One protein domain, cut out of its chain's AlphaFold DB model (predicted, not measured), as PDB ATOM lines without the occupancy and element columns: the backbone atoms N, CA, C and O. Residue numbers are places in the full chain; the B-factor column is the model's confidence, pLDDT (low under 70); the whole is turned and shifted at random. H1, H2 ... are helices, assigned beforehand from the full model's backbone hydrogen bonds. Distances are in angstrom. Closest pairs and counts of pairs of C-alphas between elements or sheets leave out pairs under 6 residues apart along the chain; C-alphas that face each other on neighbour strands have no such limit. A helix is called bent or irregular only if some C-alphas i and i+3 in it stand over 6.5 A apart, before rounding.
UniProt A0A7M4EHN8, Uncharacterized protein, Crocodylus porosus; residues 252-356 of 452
ATOM      1  N   LEU A 252     -42.669   1.472  -6.965       96.19
ATOM      2  CA  LEU A 252     -41.384   0.773  -7.020       96.19
ATOM      3  C   LEU A 252     -41.492  -0.687  -6.560       96.19
ATOM      4  O   LEU A 252     -40.984  -1.582  -7.239       96.19
ATOM      5  N   VAL A 253     -42.120  -0.936  -5.407       96.94
ATOM      6  CA  VAL A 253     -42.265  -2.297  -4.868       96.94
ATOM      7  C   VAL A 253     -43.147  -3.141  -5.784       96.94
ATOM      8  O   VAL A 253     -42.736  -4.238  -6.160       96.94
ATOM      9  N   LYS A 254     -44.281  -2.593  -6.235       96.69
ATOM     10  CA  LYS A 254     -45.188  -3.269  -7.166       96.69
ATOM     11  C   LYS A 254     -44.487  -3.666  -8.462       96.69
ATOM     12  O   LYS A 254     -44.498  -4.834  -8.816       96.69
ATOM     13  N   THR A 255     -43.782  -2.737  -9.112       97.12
ATOM     14  CA  THR A 255     -43.044  -3.014 -10.355       97.12
ATOM     15  C   THR A 255     -42.007  -4.126 -10.186       97.12
ATOM     16  O   THR A 255     -41.828  -4.937 -11.092       97.12
ATOM     17  N   ASN A 256     -41.313  -4.196  -9.046       97.62
ATOM     18  CA  ASN A 256     -40.339  -5.265  -8.812       97.62
ATOM     19  C   ASN A 256     -41.012  -6.611  -8.495       97.62
ATOM     20  O   ASN A 256     -40.533  -7.637  -8.974       97.62
ATOM     21  N   CYS A 257     -42.124  -6.623  -7.755       97.62
ATOM     22  CA  CYS A 257     -42.900  -7.845  -7.534       97.62
ATOM     23  C   CYS A 257     -43.559  -8.358  -8.819       97.62
ATOM     24  O   CYS A 257     -43.531  -9.563  -9.068       97.62
ATOM     25  N   ASP A 258     -44.071  -7.473  -9.672       97.00
ATOM     26  CA  ASP A 258     -44.608  -7.824 -10.989       97.00
ATOM     27  C   ASP A 258     -43.510  -8.419 -11.880       97.00
ATOM     28  O   ASP A 258     -43.710  -9.472 -12.483       97.00
ATOM     29  N   LEU A 259     -42.320  -7.803 -11.900       96.38
ATOM     30  CA  LEU A 259     -41.166  -8.312 -12.646       96.38
ATOM     31  C   LEU A 259     -40.768  -9.726 -12.201       96.38
ATOM     32  O   LEU A 259     -40.487 -10.575 -13.047       96.38
ATOM     33  N   LEU A 260     -40.747  -9.980 -10.891       97.00
ATOM     34  CA  LEU A 260     -40.437 -11.301 -10.347       97.00
ATOM     35  C   LEU A 260     -41.535 -12.319 -10.669       97.00
ATOM     36  O   LEU A 260     -41.236 -13.426 -11.105       97.00
ATOM     37  N   THR A 261     -42.799 -11.942 -10.482       95.50
ATOM     38  CA  THR A 261     -43.945 -12.844 -10.663       95.50
ATOM     39  C   THR A 261     -44.131 -13.238 -12.128       95.50
ATOM     40  O   THR A 261     -44.452 -14.384 -12.423       95.50
ATOM     41  N   GLN A 262     -43.916 -12.301 -13.056       95.31
ATOM     42  CA  GLN A 262     -44.091 -12.532 -14.494       95.31
ATOM     43  C   GLN A 262     -42.847 -13.143 -15.150       95.31
ATOM     44  O   GLN A 262     -42.974 -13.953 -16.064       95.31
ATOM     45  N   GLY A 263     -41.648 -12.738 -14.717       91.62
ATOM     46  CA  GLY A 263     -40.377 -13.157 -15.317       91.62
ATOM     47  C   GLY A 263     -39.693 -14.344 -14.634       91.62
ATOM     48  O   GLY A 263     -38.766 -14.918 -15.204       91.62
ATOM     49  N   GLY A 264     -40.107 -14.705 -13.420       95.75
ATOM     50  CA  GLY A 264     -39.429 -15.696 -12.589       95.75
ATOM     51  C   GLY A 264     -38.103 -15.201 -11.996       95.75
ATOM     52  O   GLY A 264     -37.592 -14.124 -12.317       95.75
ATOM     53  N   GLU A 265     -37.524 -16.017 -11.113       95.50
ATOM     54  CA  GLU A 265     -36.322 -15.668 -10.341       95.50
ATOM     55  C   GLU A 265     -35.109 -15.352 -11.218       95.50
ATOM     56  O   GLU A 265     -34.407 -14.372 -10.966       95.50
ATOM     57  N   PHE A 266     -34.881 -16.142 -12.270       93.12
ATOM     58  CA  PHE A 266     -33.734 -15.964 -13.161       93.12
ATOM     59  C   PHE A 266     -33.787 -14.624 -13.907       93.12
ATOM     60  O   PHE A 266     -32.801 -13.884 -13.936       93.12
ATOM     61  N   ASN A 267     -34.949 -14.263 -14.465       93.69
ATOM     62  CA  ASN A 267     -35.100 -12.984 -15.158       93.69
ATOM     63  C   ASN A 267     -34.995 -11.804 -14.184       93.69
ATOM     64  O   ASN A 267     -34.367 -10.794 -14.494       93.69
ATOM     65  N   PHE A 268     -35.549 -11.945 -12.977       96.56
ATOM     66  CA  PHE A 268     -35.399 -10.928 -11.941       96.56
ATOM     67  C   PHE A 268     -33.924 -10.735 -11.542       96.56
ATOM     68  O   PHE A 268     -33.458  -9.596 -11.489       96.56
ATOM     69  N   GLN A 269     -33.157 -11.817 -11.350       96.56
ATOM     70  CA  GLN A 269     -31.709 -11.746 -11.099       96.56
ATOM     71  C   GLN A 269     -30.975 -11.026 -12.235       96.56
ATOM     72  O   GLN A 269     -30.183 -10.120 -11.972       96.56
ATOM     73  N   LYS A 270     -31.264 -11.379 -13.492       95.25
ATOM     74  CA  LYS A 270     -30.706 -10.718 -14.678       95.25
ATOM     75  C   LYS A 270     -30.955  -9.207 -14.657       95.25
ATOM     76  O   LYS A 270     -30.011  -8.434 -14.815       95.25
ATOM     77  N   GLU A 271     -32.188  -8.774 -14.408       95.69
ATOM     78  CA  GLU A 271     -32.539  -7.349 -14.343       95.69
ATOM     79  C   GLU A 271     -31.844  -6.618 -13.188       95.69
ATOM     80  O   GLU A 271     -31.343  -5.501 -13.355       95.69
ATOM     81  N   VAL A 272     -31.750  -7.252 -12.016       96.88
ATOM     82  CA  VAL A 272     -30.999  -6.715 -10.871       96.88
ATOM     83  C   VAL A 272     -29.520  -6.549 -11.228       96.88
ATOM     84  O   VAL A 272     -28.952  -5.480 -10.987       96.88
ATOM     85  N   LEU A 273     -28.901  -7.548 -11.863       97.62
ATOM     86  CA  LEU A 273     -27.507  -7.479 -12.306       97.62
ATOM     87  C   LEU A 273     -27.290  -6.396 -13.354       97.62
ATOM     88  O   LEU A 273     -26.313  -5.655 -13.249       97.62
ATOM     89  N   ILE A 274     -28.196  -6.244 -14.322       95.44
ATOM     90  CA  ILE A 274     -28.108  -5.169 -15.315       95.44
ATOM     91  C   ILE A 274     -28.102  -3.809 -14.616       95.44
ATOM     92  O   ILE A 274     -27.219  -2.985 -14.867       95.44
ATOM     93  N   ARG A 275     -29.053  -3.582 -13.704       95.56
ATOM     94  CA  ARG A 275     -29.182  -2.314 -12.973       95.56
ATOM     95  C   ARG A 275     -27.952  -2.027 -12.116       95.56
ATOM     96  O   ARG A 275     -27.377  -0.946 -12.224       95.56
ATOM     97  N   TYR A 276     -27.535  -2.969 -11.273       97.38
ATOM     98  CA  TYR A 276     -26.479  -2.714 -10.292       97.38
ATOM     99  C   TYR A 276     -25.064  -2.811 -10.857       97.38
ATOM    100  O   TYR A 276     -24.194  -2.091 -10.375       97.38
ATOM    101  N   THR A 277     -24.834  -3.573 -11.930       97.44
ATOM    102  CA  THR A 277     -23.542  -3.526 -12.638       97.44
ATOM    103  C   THR A 277     -23.334  -2.166 -13.297       97.44
ATOM    104  O   THR A 277     -22.226  -1.647 -13.278       97.44
ATOM    105  N   LYS A 278     -24.393  -1.542 -13.834       95.44
ATOM    106  CA  LYS A 278     -24.317  -0.183 -14.398       95.44
ATOM    107  C   LYS A 278     -24.073   0.891 -13.331       95.44
ATOM    108  O   LYS A 278     -23.329   1.836 -13.583       95.44
ATOM    109  N   LYS A 279     -24.687   0.741 -12.151       96.75
ATOM    110  CA  LYS A 279     -24.562   1.676 -11.015       96.75
ATOM    111  C   LYS A 279     -23.228   1.556 -10.273       96.75
ATOM    112  O   LYS A 279     -22.725   2.539  -9.741       96.75
ATOM    113  N   MET A 280     -22.688   0.341 -10.189       97.12
ATOM    114  CA  MET A 280     -21.519   0.011  -9.370       97.12
ATOM    115  C   MET A 280     -20.566  -0.963 -10.093       97.12
ATOM    116  O   MET A 280     -20.288  -2.054  -9.582       97.12
ATOM    117  N   PRO A 281     -20.054  -0.614 -11.288       96.56
ATOM    118  CA  PRO A 281     -19.248  -1.525 -12.109       96.56
ATOM    119  C   PRO A 281     -17.906  -1.934 -11.469       96.56
ATOM    120  O   PRO A 281     -17.321  -2.942 -11.866       96.56
ATOM    121  N   GLN A 282     -17.435  -1.206 -10.452       95.75
ATOM    122  CA  GLN A 282     -16.232  -1.525  -9.672       95.75
ATOM    123  C   GLN A 282     -16.416  -2.730  -8.741       95.75
ATOM    124  O   GLN A 282     -15.438  -3.368  -8.353       95.75
ATOM    125  N   VAL A 283     -17.655  -3.071  -8.373       96.12
ATOM    126  CA  VAL A 283     -17.937  -4.222  -7.506       96.12
ATOM    127  C   VAL A 283     -17.558  -5.509  -8.241       96.12
ATOM    128  O   VAL A 283     -17.880  -5.683  -9.414       96.12
ATOM    129  N   SER A 284     -16.873  -6.438  -7.568       94.56
ATOM    130  CA  SER A 284     -16.504  -7.743  -8.138       94.56
ATOM    131  C   SER A 284     -17.721  -8.503  -8.680       94.56
ATOM    132  O   SER A 284     -18.828  -8.387  -8.158       94.56
ATOM    133  N   THR A 285     -17.516  -9.294  -9.738       94.00
ATOM    134  CA  THR A 285     -18.601 -10.057 -10.380       94.00
ATOM    135  C   THR A 285     -19.275 -11.002  -9.386       94.00
ATOM    136  O   THR A 285     -20.495 -10.989  -9.285       94.00
ATOM    137  N   GLN A 286     -18.488 -11.699  -8.563       93.31
ATOM    138  CA  GLN A 286     -19.002 -12.578  -7.511       93.31
ATOM    139  C   GLN A 286     -19.922 -11.851  -6.518       93.31
ATOM    140  O   GLN A 286     -21.026 -12.311  -6.248       93.31
ATOM    141  N   THR A 287     -19.529 -10.668  -6.028       94.31
ATOM    142  CA  THR A 287     -20.386  -9.906  -5.106       94.31
ATOM    143  C   THR A 287     -21.658  -9.396  -5.789       94.31
ATOM    144  O   THR A 287     -22.693  -9.312  -5.139       94.31
ATOM    145  N   LEU A 288     -21.621  -9.056  -7.083       97.25
ATOM    146  CA  LEU A 288     -22.837  -8.682  -7.819       97.25
ATOM    147  C   LEU A 288     -23.795  -9.877  -7.968       97.25
ATOM    148  O   LEU A 288     -24.999  -9.697  -7.797       97.25
ATOM    149  N   LEU A 289     -23.274 -11.082  -8.223       95.44
ATOM    150  CA  LEU A 289     -24.068 -12.317  -8.271       95.44
ATOM    151  C   LEU A 289     -24.717 -12.622  -6.914       95.44
ATOM    152  O   LEU A 289     -25.920 -12.865  -6.846       95.44
ATOM    153  N   GLU A 290     -23.952 -12.534  -5.825       93.50
ATOM    154  CA  GLU A 290     -24.453 -12.708  -4.454       93.50
ATOM    155  C   GLU A 290     -25.505 -11.655  -4.081       93.50
ATOM    156  O   GLU A 290     -26.541 -11.984  -3.496       93.50
ATOM    157  N   LEU A 291     -25.278 -10.395  -4.469       94.88
ATOM    158  CA  LEU A 291     -26.236  -9.304  -4.301       94.88
ATOM    159  C   LEU A 291     -27.551  -9.617  -5.024       94.88
ATOM    160  O   LEU A 291     -28.620  -9.491  -4.430       94.88
ATOM    161  N   ALA A 292     -27.480 -10.046  -6.287       96.81
ATOM    162  CA  ALA A 292     -28.660 -10.384  -7.072       96.81
ATOM    163  C   ALA A 292     -29.425 -11.567  -6.471       96.81
ATOM    164  O   ALA A 292     -30.625 -11.445  -6.249       96.81
ATOM    165  N   LYS A 293     -28.731 -12.655  -6.112       94.62
ATOM    166  CA  LYS A 293     -29.323 -13.807  -5.409       94.62
ATOM    167  C   LYS A 293     -30.038 -13.375  -4.125       94.62
ATOM    168  O   LYS A 293     -31.189 -13.743  -3.902       94.62
ATOM    169  N   THR A 294     -29.399 -12.528  -3.317       93.81
ATOM    170  CA  THR A 294     -29.969 -12.018  -2.060       93.81
ATOM    171  C   THR A 294     -31.212 -11.161  -2.302       93.81
ATOM    172  O   THR A 294     -32.234 -11.346  -1.643       93.81
ATOM    173  N   MET A 295     -31.165 -10.240  -3.269       96.12
ATOM    174  CA  MET A 295     -32.315  -9.400  -3.617       96.12
ATOM    175  C   MET A 295     -33.478 -10.216  -4.191       96.12
ATOM    176  O   MET A 295     -34.630  -9.925  -3.872       96.12
ATOM    177  N   THR A 296     -33.196 -11.260  -4.973       96.31
ATOM    178  CA  THR A 296     -34.213 -12.198  -5.464       96.31
ATOM    179  C   THR A 296     -34.848 -12.977  -4.329       96.31
ATOM    180  O   THR A 296     -36.069 -13.024  -4.258       96.31
ATOM    181  N   ALA A 297     -34.060 -13.500  -3.386       94.62
ATOM    182  CA  ALA A 297     -34.593 -14.193  -2.215       94.62
ATOM    183  C   ALA A 297     -35.492 -13.278  -1.358       94.62
ATOM    184  O   ALA A 297     -36.523 -13.717  -0.845       94.62
ATOM    185  N   ILE A 298     -35.149 -11.988  -1.237       94.12
ATOM    186  CA  ILE A 298     -36.024 -10.981  -0.612       94.12
ATOM    187  C   ILE A 298     -37.322 -10.829  -1.409       94.12
ATOM    188  O   ILE A 298     -38.395 -10.835  -0.811       94.12
ATOM    189  N   GLY A 299     -37.233 -10.704  -2.735       95.69
ATOM    190  CA  GLY A 299     -38.393 -10.616  -3.620       95.69
ATOM    191  C   GLY A 299     -39.315 -11.827  -3.480       95.69
ATOM    192  O   GLY A 299     -40.497 -11.656  -3.207       95.69
ATOM    193  N   VAL A 300     -38.772 -13.043  -3.561       95.25
ATOM    194  CA  VAL A 300     -39.521 -14.294  -3.374       95.25
ATOM    195  C   VAL A 300     -40.197 -14.294  -2.011       95.25
ATOM    196  O   VAL A 300     -41.397 -14.516  -1.921       95.25
ATOM    197  N   LYS A 301     -39.477 -13.961  -0.939       92.00
ATOM    198  CA  LYS A 301     -40.073 -13.942   0.397       92.00
ATOM    199  C   LYS A 301     -41.197 -12.913   0.540       92.00
ATOM    200  O   LYS A 301     -42.200 -13.203   1.175       92.00
ATOM    201  N   CYS A 302     -41.017 -11.712   0.003       94.94
ATOM    202  CA  CYS A 302     -41.906 -10.591   0.292       94.94
ATOM    203  C   CYS A 302     -43.065 -10.440  -0.693       94.94
ATOM    204  O   CYS A 302     -44.125  -9.987  -0.281       94.94
ATOM    205  N   CYS A 303     -42.894 -10.812  -1.961       95.81
ATOM    206  CA  CYS A 303     -43.941 -10.678  -2.976       95.81
ATOM    207  C   CYS A 303     -45.010 -11.785  -2.887       95.81
ATOM    208  O   CYS A 303     -46.090 -11.614  -3.444       95.81
ATOM    209  N   HIS A 304     -44.739 -12.889  -2.175       92.25
ATOM    210  CA  HIS A 304     -45.732 -13.935  -1.872       92.25
ATOM    211  C   HIS A 304     -46.621 -13.606  -0.658       92.25
ATOM    212  O   HIS A 304     -47.622 -14.282  -0.432       92.25
ATOM    213  N   GLU A 305     -46.271 -12.587   0.130       92.19
ATOM    214  CA  GLU A 305     -47.132 -12.085   1.202       92.19
ATOM    215  C   GLU A 305     -48.312 -11.271   0.621       92.19
ATOM    216  O   GLU A 305     -48.274 -10.875  -0.548       92.19
ATOM    217  N   PRO A 306     -49.353 -10.964   1.417       93.94
ATOM    218  CA  PRO A 306     -50.362  -9.966   1.049       93.94
ATOM    219  C   PRO A 306     -49.742  -8.608   0.665       93.94
ATOM    220  O   PRO A 306     -48.703  -8.230   1.212       93.94
ATOM    221  N   GLU A 307     -50.376  -7.859  -0.250       92.25
ATOM    222  CA  GLU A 307     -49.824  -6.617  -0.837       92.25
ATOM    223  C   GLU A 307     -49.447  -5.576   0.234       92.25
ATOM    224  O   GLU A 307     -48.390  -4.946   0.159       92.25
ATOM    225  N   GLU A 308     -50.237  -5.466   1.307       91.25
ATOM    226  CA  GLU A 308     -49.958  -4.603   2.461       91.25
ATOM    227  C   GLU A 308     -48.663  -4.949   3.221       91.25
ATOM    228  O   GLU A 308     -48.108  -4.098   3.918       91.25
ATOM    229  N   LYS A 309     -48.140  -6.172   3.077       92.94
ATOM    230  CA  LYS A 309     -46.885  -6.606   3.705       92.94
ATOM    231  C   LYS A 309     -45.671  -6.487   2.786       92.94
ATOM    232  O   LYS A 309     -44.541  -6.599   3.273       92.94
ATOM    233  N   HIS A 310     -45.855  -6.222   1.490       95.44
ATOM    234  CA  HIS A 310     -44.750  -6.162   0.524       95.44
ATOM    235  C   HIS A 310     -43.708  -5.107   0.917       95.44
ATOM    236  O   HIS A 310     -42.509  -5.398   0.969       95.44
ATOM    237  N   ILE A 311     -44.151  -3.890   1.247       95.88
ATOM    238  CA  ILE A 311     -43.278  -2.771   1.649       95.88
ATOM    239  C   ILE A 311     -42.531  -3.065   2.963       95.88
ATOM    240  O   ILE A 311     -41.296  -3.017   2.957       95.88
ATOM    241  N   PRO A 312     -43.207  -3.373   4.092       92.44
ATOM    242  CA  PRO A 312     -42.520  -3.601   5.361       92.44
ATOM    243  C   PRO A 312     -41.621  -4.841   5.329       92.44
ATOM    244  O   PRO A 312     -40.559  -4.827   5.957       92.44
ATOM    245  N   CYS A 313     -41.970  -5.874   4.552       92.12
ATOM    246  CA  CYS A 313     -41.106  -7.037   4.361       92.12
ATOM    247  C   CYS A 313     -39.834  -6.693   3.570       92.12
ATOM    248  O   CYS A 313     -38.730  -7.075   3.975       92.12
ATOM    249  N   SER A 314     -39.969  -5.980   2.446       93.38
ATOM    250  CA  SER A 314     -38.863  -5.758   1.508       93.38
ATOM    251  C   SER A 314     -37.877  -4.694   1.991       93.38
ATOM    252  O   SER A 314     -36.675  -4.960   2.043       93.38
ATOM    253  N   GLU A 315     -38.340  -3.510   2.404       90.62
ATOM    254  CA  GLU A 315     -37.439  -2.394   2.723       90.62
ATOM    255  C   GLU A 315     -36.530  -2.680   3.918       90.62
ATOM    256  O   GLU A 315     -35.350  -2.319   3.901       90.62
ATOM    257  N   GLY A 316     -37.048  -3.365   4.941       83.19
ATOM    258  CA  GLY A 316     -36.252  -3.757   6.100       83.19
ATOM    259  C   GLY A 316     -35.070  -4.644   5.703       83.19
ATOM    260  O   GLY A 316     -33.952  -4.413   6.164       83.19
ATOM    261  N   ARG A 317     -35.291  -5.607   4.801       86.19
ATOM    262  CA  ARG A 317     -34.255  -6.529   4.309       86.19
ATOM    263  C   ARG A 317     -33.296  -5.851   3.337       86.19
ATOM    264  O   ARG A 317     -32.088  -6.003   3.476       86.19
ATOM    265  N   LEU A 318     -33.811  -5.032   2.423       90.50
ATOM    266  CA  LEU A 318     -32.988  -4.237   1.508       90.50
ATOM    267  C   LEU A 318     -32.080  -3.257   2.261       90.50
ATOM    268  O   LEU A 318     -30.957  -3.017   1.831       90.50
ATOM    269  N   SER A 319     -32.514  -2.733   3.413       87.06
ATOM    270  CA  SER A 319     -31.661  -1.872   4.242       87.06
ATOM    271  C   SER A 319     -30.414  -2.590   4.775       87.06
ATOM    272  O   SER A 319     -29.380  -1.949   4.951       87.06
ATOM    273  N   ILE A 320     -30.484  -3.910   4.990       83.00
ATOM    274  CA  ILE A 320     -29.335  -4.733   5.400       83.00
ATOM    275  C   ILE A 320     -28.375  -4.887   4.218       83.00
ATOM    276  O   ILE A 320     -27.192  -4.596   4.362       83.00
ATOM    277  N   VAL A 321     -28.904  -5.228   3.041       89.25
ATOM    278  CA  VAL A 321     -28.130  -5.346   1.792       89.25
ATOM    279  C   VAL A 321     -27.386  -4.043   1.468       89.25
ATOM    280  O   VAL A 321     -26.200  -4.044   1.147       89.25
ATOM    281  N   ILE A 322     -28.063  -2.901   1.609       91.88
ATOM    282  CA  ILE A 322     -27.452  -1.580   1.418       91.88
ATOM    283  C   ILE A 322     -26.359  -1.324   2.461       91.88
ATOM    284  O   ILE A 322     -25.289  -0.825   2.122       91.88
ATOM    285  N   GLN A 323     -26.591  -1.680   3.727       86.81
ATOM    286  CA  GLN A 323     -25.599  -1.498   4.785       86.81
ATOM    287  C   GLN A 323     -24.339  -2.350   4.561       86.81
ATOM    288  O   GLN A 323     -23.238  -1.888   4.859       86.81
ATOM    289  N   GLU A 324     -24.472  -3.566   4.035       86.00
ATOM    290  CA  GLU A 324     -23.331  -4.398   3.637       86.00
ATOM    291  C   GLU A 324     -22.538  -3.748   2.504       86.00
ATOM    292  O   GLU A 324     -21.308  -3.688   2.569       86.00
ATOM    293  N   MET A 325     -23.231  -3.172   1.516       91.62
ATOM    294  CA  MET A 325     -22.573  -2.424   0.449       91.62
ATOM    295  C   MET A 325     -21.851  -1.178   0.979       91.62
ATOM    296  O   MET A 325     -20.731  -0.901   0.556       91.62
ATOM    297  N   CYS A 326     -22.422  -0.472   1.958       92.12
ATOM    298  CA  CYS A 326     -21.757   0.661   2.603       92.12
ATOM    299  C   CYS A 326     -20.520   0.255   3.416       92.12
ATOM    300  O   CYS A 326     -19.486   0.904   3.316       92.12
ATOM    301  N   LYS A 327     -20.557  -0.874   4.134       88.56
ATOM    302  CA  LYS A 327     -19.349  -1.422   4.783       88.56
ATOM    303  C   LYS A 327     -18.271  -1.793   3.764       88.56
ATOM    304  O   LYS A 327     -17.074  -1.628   4.008       88.56
ATOM    305  N   LYS A 328     -18.684  -2.299   2.598       89.19
ATOM    306  CA  LYS A 328     -17.758  -2.555   1.494       89.19
ATOM    307  C   LYS A 328     -17.168  -1.249   0.962       89.19
ATOM    308  O   LYS A 328     -15.961  -1.194   0.794       89.19
ATOM    309  N   GLN A 329     -17.971  -0.199   0.789       92.88
ATOM    310  CA  GLN A 329     -17.507   1.135   0.390       92.88
ATOM    311  C   GLN A 329     -16.449   1.706   1.351       92.88
ATOM    312  O   GLN A 329     -15.483   2.306   0.889       92.88
ATOM    313  N   GLU A 330     -16.598   1.500   2.663       90.12
ATOM    314  CA  GLU A 330     -15.624   1.948   3.676       90.12
ATOM    315  C   GLU A 330     -14.261   1.243   3.547       90.12
ATOM    316  O   GLU A 330     -13.215   1.851   3.767       90.12
ATOM    317  N   THR A 331     -14.262  -0.045   3.196       90.00
ATOM    318  CA  THR A 331     -13.049  -0.884   3.153       90.00
ATOM    319  C   THR A 331     -12.425  -0.981   1.762       90.00
ATOM    320  O   THR A 331     -11.220  -1.172   1.621       90.00
ATOM    321  N   THR A 332     -13.235  -0.881   0.714       92.25
ATOM    322  CA  THR A 332     -12.854  -0.939  -0.697       92.25
ATOM    323  C   THR A 332     -13.747   0.041  -1.466       92.25
ATOM    324  O   THR A 332     -14.854  -0.335  -1.861       92.25
ATOM    325  N   PRO A 333     -13.292   1.293  -1.676       94.06
ATOM    326  CA  PRO A 333     -14.090   2.321  -2.338       94.06
ATOM    327  C   PRO A 333     -14.631   1.857  -3.697       94.06
ATOM    328  O   PRO A 333     -13.875   1.394  -4.550       94.06
ATOM    329  N   ILE A 334     -15.945   1.985  -3.888       96.44
ATOM    330  CA  ILE A 334     -16.677   1.585  -5.094       96.44
ATOM    331  C   ILE A 334     -16.746   2.770  -6.053       96.44
ATOM    332  O   ILE A 334     -16.104   2.741  -7.099       96.44
ATOM    333  N   ASN A 335     -17.498   3.819  -5.701       96.38
ATOM    334  CA  ASN A 335     -17.543   5.088  -6.435       96.38
ATOM    335  C   ASN A 335     -18.149   6.222  -5.584       96.38
ATOM    336  O   ASN A 335     -18.696   5.982  -4.506       96.38
ATOM    337  N   ASP A 336     -18.065   7.458  -6.085       96.00
ATOM    338  CA  ASP A 336     -18.536   8.659  -5.378       96.00
ATOM    339  C   ASP A 336     -20.054   8.667  -5.145       96.00
ATOM    340  O   ASP A 336     -20.523   9.224  -4.155       96.00
ATOM    341  N   GLN A 337     -20.839   8.057  -6.043       96.88
ATOM    342  CA  GLN A 337     -22.296   8.016  -5.894       96.88
ATOM    343  C   GLN A 337     -22.701   7.076  -4.747       96.88
ATOM    344  O   GLN A 337     -23.590   7.401  -3.962       96.88
ATOM    345  N   VAL A 338     -22.021   5.933  -4.615       97.06
ATOM    346  CA  VAL A 338     -22.202   5.007  -3.490       97.06
ATOM    347  C   VAL A 338     -21.727   5.644  -2.190       97.06
ATOM    348  O   VAL A 338     -22.446   5.557  -1.199       97.06
ATOM    349  N   ALA A 339     -20.573   6.324  -2.195       96.38
ATOM    350  CA  ALA A 339     -20.098   7.082  -1.037       96.38
ATOM    351  C   ALA A 339     -21.164   8.080  -0.563       96.38
ATOM    352  O   ALA A 339     -21.596   8.018   0.583       96.38
ATOM    353  N   HIS A 340     -21.687   8.898  -1.483       96.00
ATOM    354  CA  HIS A 340     -22.758   9.845  -1.191       96.00
ATOM    355  C   HIS A 340     -23.995   9.169  -0.582       96.00
ATOM    356  O   HIS A 340     -24.462   9.601   0.467       96.00
ATOM    357  N   CYS A 341     -24.501   8.086  -1.183       96.38
ATOM    358  CA  CYS A 341     -25.671   7.386  -0.648       96.38
ATOM    359  C   CYS A 341     -25.422   6.703   0.703       96.38
ATOM    360  O   CYS A 341     -26.370   6.482   1.453       96.38
ATOM    361  N   CYS A 342     -24.185   6.313   1.009       93.81
ATOM    362  CA  CYS A 342     -23.831   5.723   2.296       93.81
ATOM    363  C   CYS A 342     -23.675   6.773   3.401       93.81
ATOM    364  O   CYS A 342     -24.046   6.494   4.548       93.81
ATOM    365  N   ASP A 343     -23.206   7.968   3.039       91.31
ATOM    366  CA  ASP A 343     -23.068   9.126   3.927       91.31
ATOM    367  C   ASP A 343     -24.398   9.865   4.157       91.31
ATOM    368  O   ASP A 343     -24.549  10.579   5.150       91.31
ATOM    369  N   ASP A 344     -25.381   9.680   3.270       86.88
ATOM    370  CA  ASP A 344     -26.729  10.227   3.426       86.88
ATOM    371  C   ASP A 344     -27.491   9.573   4.601       86.88
ATOM    372  O   ASP A 344     -27.148   8.504   5.129       86.88
ATOM    373  N   SER A 345     -28.566  10.237   5.020       85.25
ATOM    374  CA  SER A 345     -29.433   9.819   6.111       85.25
ATOM    375  C   SER A 345     -29.955   8.391   5.921       85.25
ATOM    376  O   SER A 345     -30.322   7.958   4.827       85.25
ATOM    377  N   TYR A 346     -30.020   7.643   7.027       85.69
ATOM    378  CA  TYR A 346     -30.377   6.221   7.023       85.69
ATOM    379  C   TYR A 346     -31.680   5.913   6.262       85.69
ATOM    380  O   TYR A 346     -31.761   4.917   5.541       85.69
ATOM    381  N   SER A 347     -32.694   6.767   6.411       88.25
ATOM    382  CA  SER A 347     -34.000   6.609   5.772       88.25
ATOM    383  C   SER A 347     -33.951   6.803   4.249       88.25
ATOM    384  O   SER A 347     -34.693   6.121   3.534       88.25
ATOM    385  N   GLU A 348     -33.040   7.650   3.754       90.88
ATOM    386  CA  GLU A 348     -32.885   8.005   2.336       90.88
ATOM    387  C   GLU A 348     -31.972   7.063   1.550       90.88
ATOM    388  O   GLU A 348     -32.013   7.047   0.319       90.88
ATOM    389  N   ARG A 349     -31.214   6.187   2.221       92.19
ATOM    390  CA  ARG A 349     -30.284   5.278   1.533       92.19
ATOM    391  C   ARG A 349     -30.963   4.423   0.462       92.19
ATOM    392  O   ARG A 349     -30.466   4.336  -0.655       92.19
ATOM    393  N   ARG A 350     -32.120   3.808   0.749       93.88
ATOM    394  CA  ARG A 350     -32.844   2.987  -0.251       93.88
ATOM    395  C   ARG A 350     -33.249   3.815  -1.478       93.88
ATOM    396  O   ARG A 350     -32.897   3.402  -2.589       93.88
ATOM    397  N   PRO A 351     -33.964   4.949  -1.339       95.06
ATOM    398  CA  PRO A 351     -34.210   5.851  -2.464       95.06
ATOM    399  C   PRO A 351     -32.935   6.283  -3.200       95.06
ATOM    400  O   PRO A 351     -32.918   6.231  -4.429       95.06
ATOM    401  N   CYS A 352     -31.863   6.627  -2.484       96.75
ATOM    402  CA  CYS A 352     -30.600   7.061  -3.079       96.75
ATOM    403  C   CYS A 352     -29.983   5.963  -3.962       96.75
ATOM    404  O   CYS A 352     -29.760   6.181  -5.154       96.75
ATOM    405  N   PHE A 353     -29.841   4.736  -3.444       96.69
ATOM    406  CA  PHE A 353     -29.373   3.576  -4.219       96.69
ATOM    407  C   PHE A 353     -30.261   3.290  -5.445       96.69
ATOM    408  O   PHE A 353     -29.770   2.985  -6.540       96.69
ATOM    409  N   THR A 354     -31.580   3.452  -5.295       95.12
ATOM    410  CA  THR A 354     -32.535   3.308  -6.406       95.12
ATOM    411  C   THR A 354     -32.265   4.336  -7.512       95.12
ATOM    412  O   THR A 354     -32.302   3.981  -8.692       95.12
ATOM    413  N   LYS A 355     -31.912   5.574  -7.143       96.12
ATOM    414  CA  LYS A 355     -31.684   6.710  -8.053       96.12
ATOM    415  C   LYS A 355     -30.269   6.796  -8.635       96.12
ATOM    416  O   LYS A 355     -30.071   7.589  -9.549       96.12
ATOM    417  N   LEU A 356     -29.320   5.965  -8.183       96.31
ATOM    418  CA  LEU A 356     -27.960   5.912  -8.746       96.31
ATOM    419  C   LEU A 356     -27.971   5.863 -10.282       96.31
ATOM    420  O   LEU A 356     -28.707   5.074 -10.882       96.31
TER     421      LEU A 356
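This is residues 252 to 356 of the 452 residues of an uncharacterized protein of Crocodylus porosus (UniProt A0A7M4EHN8). Two long helices, H2 and H3, lie side by side as a hairpin, and the other helices pack on one side of this pair. The sharply bent H1 is there with both arms on H2, its arm H1b crossing H2, and the small hairpin of H4 and H5 packs on H3, H5 at residues 315 to 322 and H4 at residues 323 to 329. The printed part has 105 residues, with five named helices in the order H1, H2, H3, H4, H5 and no named strand; the class is all helix. The whole is compact, with a radius of gyration of the C-alphas of 13.4 A and spans of 37 by 27 by 18 A.

Begin with the longest helix by residues, H1, residues 252 to 279, and find C-alpha 252 at (-41.384, 0.773, -7.020). By its hydrogen bonds it was assigned as one helix, but it is bent: C-alphas 262 and 265 are 9.4 A apart. Its arms are H1a, residues 252 to 262, 15.5 A, and H1b, residues 265 to 279, 21.0 A. H2, residues 285 to 303, measures 26.4 A. H3, residues 307 to 331, runs 37.4 A from (-49.824, -6.617, -0.837); it is only just irregular, with C-alphas 308 and 311 7.0 A apart. H4 is residues 336 to 343, and H5 is residues 349 to 355, ending at C-alpha 355 at (-31.684, 6.710, -8.053).

Look first at H3, the hub, which touches H2, H4 and H5. H2 and H3 form a helical hairpin at a shallow tilt of 19 degrees, opposite ways; their closest C-alphas, of Cys 302 and His 310, are 5.3 A apart. Residues 315 to 322 of H3 touch H5, about perpendicular at 88 degrees, closest at the C-alphas of Ser 319 and Arg 350, 6.7 A. Residues 323 to 329 of H3 touch H4, closest at the C-alphas of Cys 326 and Cys 342, 5.5 A. H4 and H5 are a helical hairpin at a shallow tilt of 26 degrees, with the closest C-alphas, of Cys 341 and Cys 352, 5.5 A apart. H1b touches H2 at a steep tilt of 52 degrees, closest at the C-alphas of Gln 269 and Ala 292, 5.2 A. H1a touches residues 296 to 303 of H2, about perpendicular at 88 degrees, with the C-alphas of Cys 257 and Cys 303 closest at 5.5 A. H1b and H5 are near each other, while H1b and H3 are apart. Every O i to N i+4 pair is within hydrogen-bond range in H1a, H1b, H2, H4 and H5, and 16 of 21 are in H3.

The two C-alphas farthest apart are those of Pro 306 and Thr 332, 38.6 A. The printed part has no cut, and the four links between the helices are tight. The mean pLDDT of the printed part is 93.8, and no printed residue is under 70.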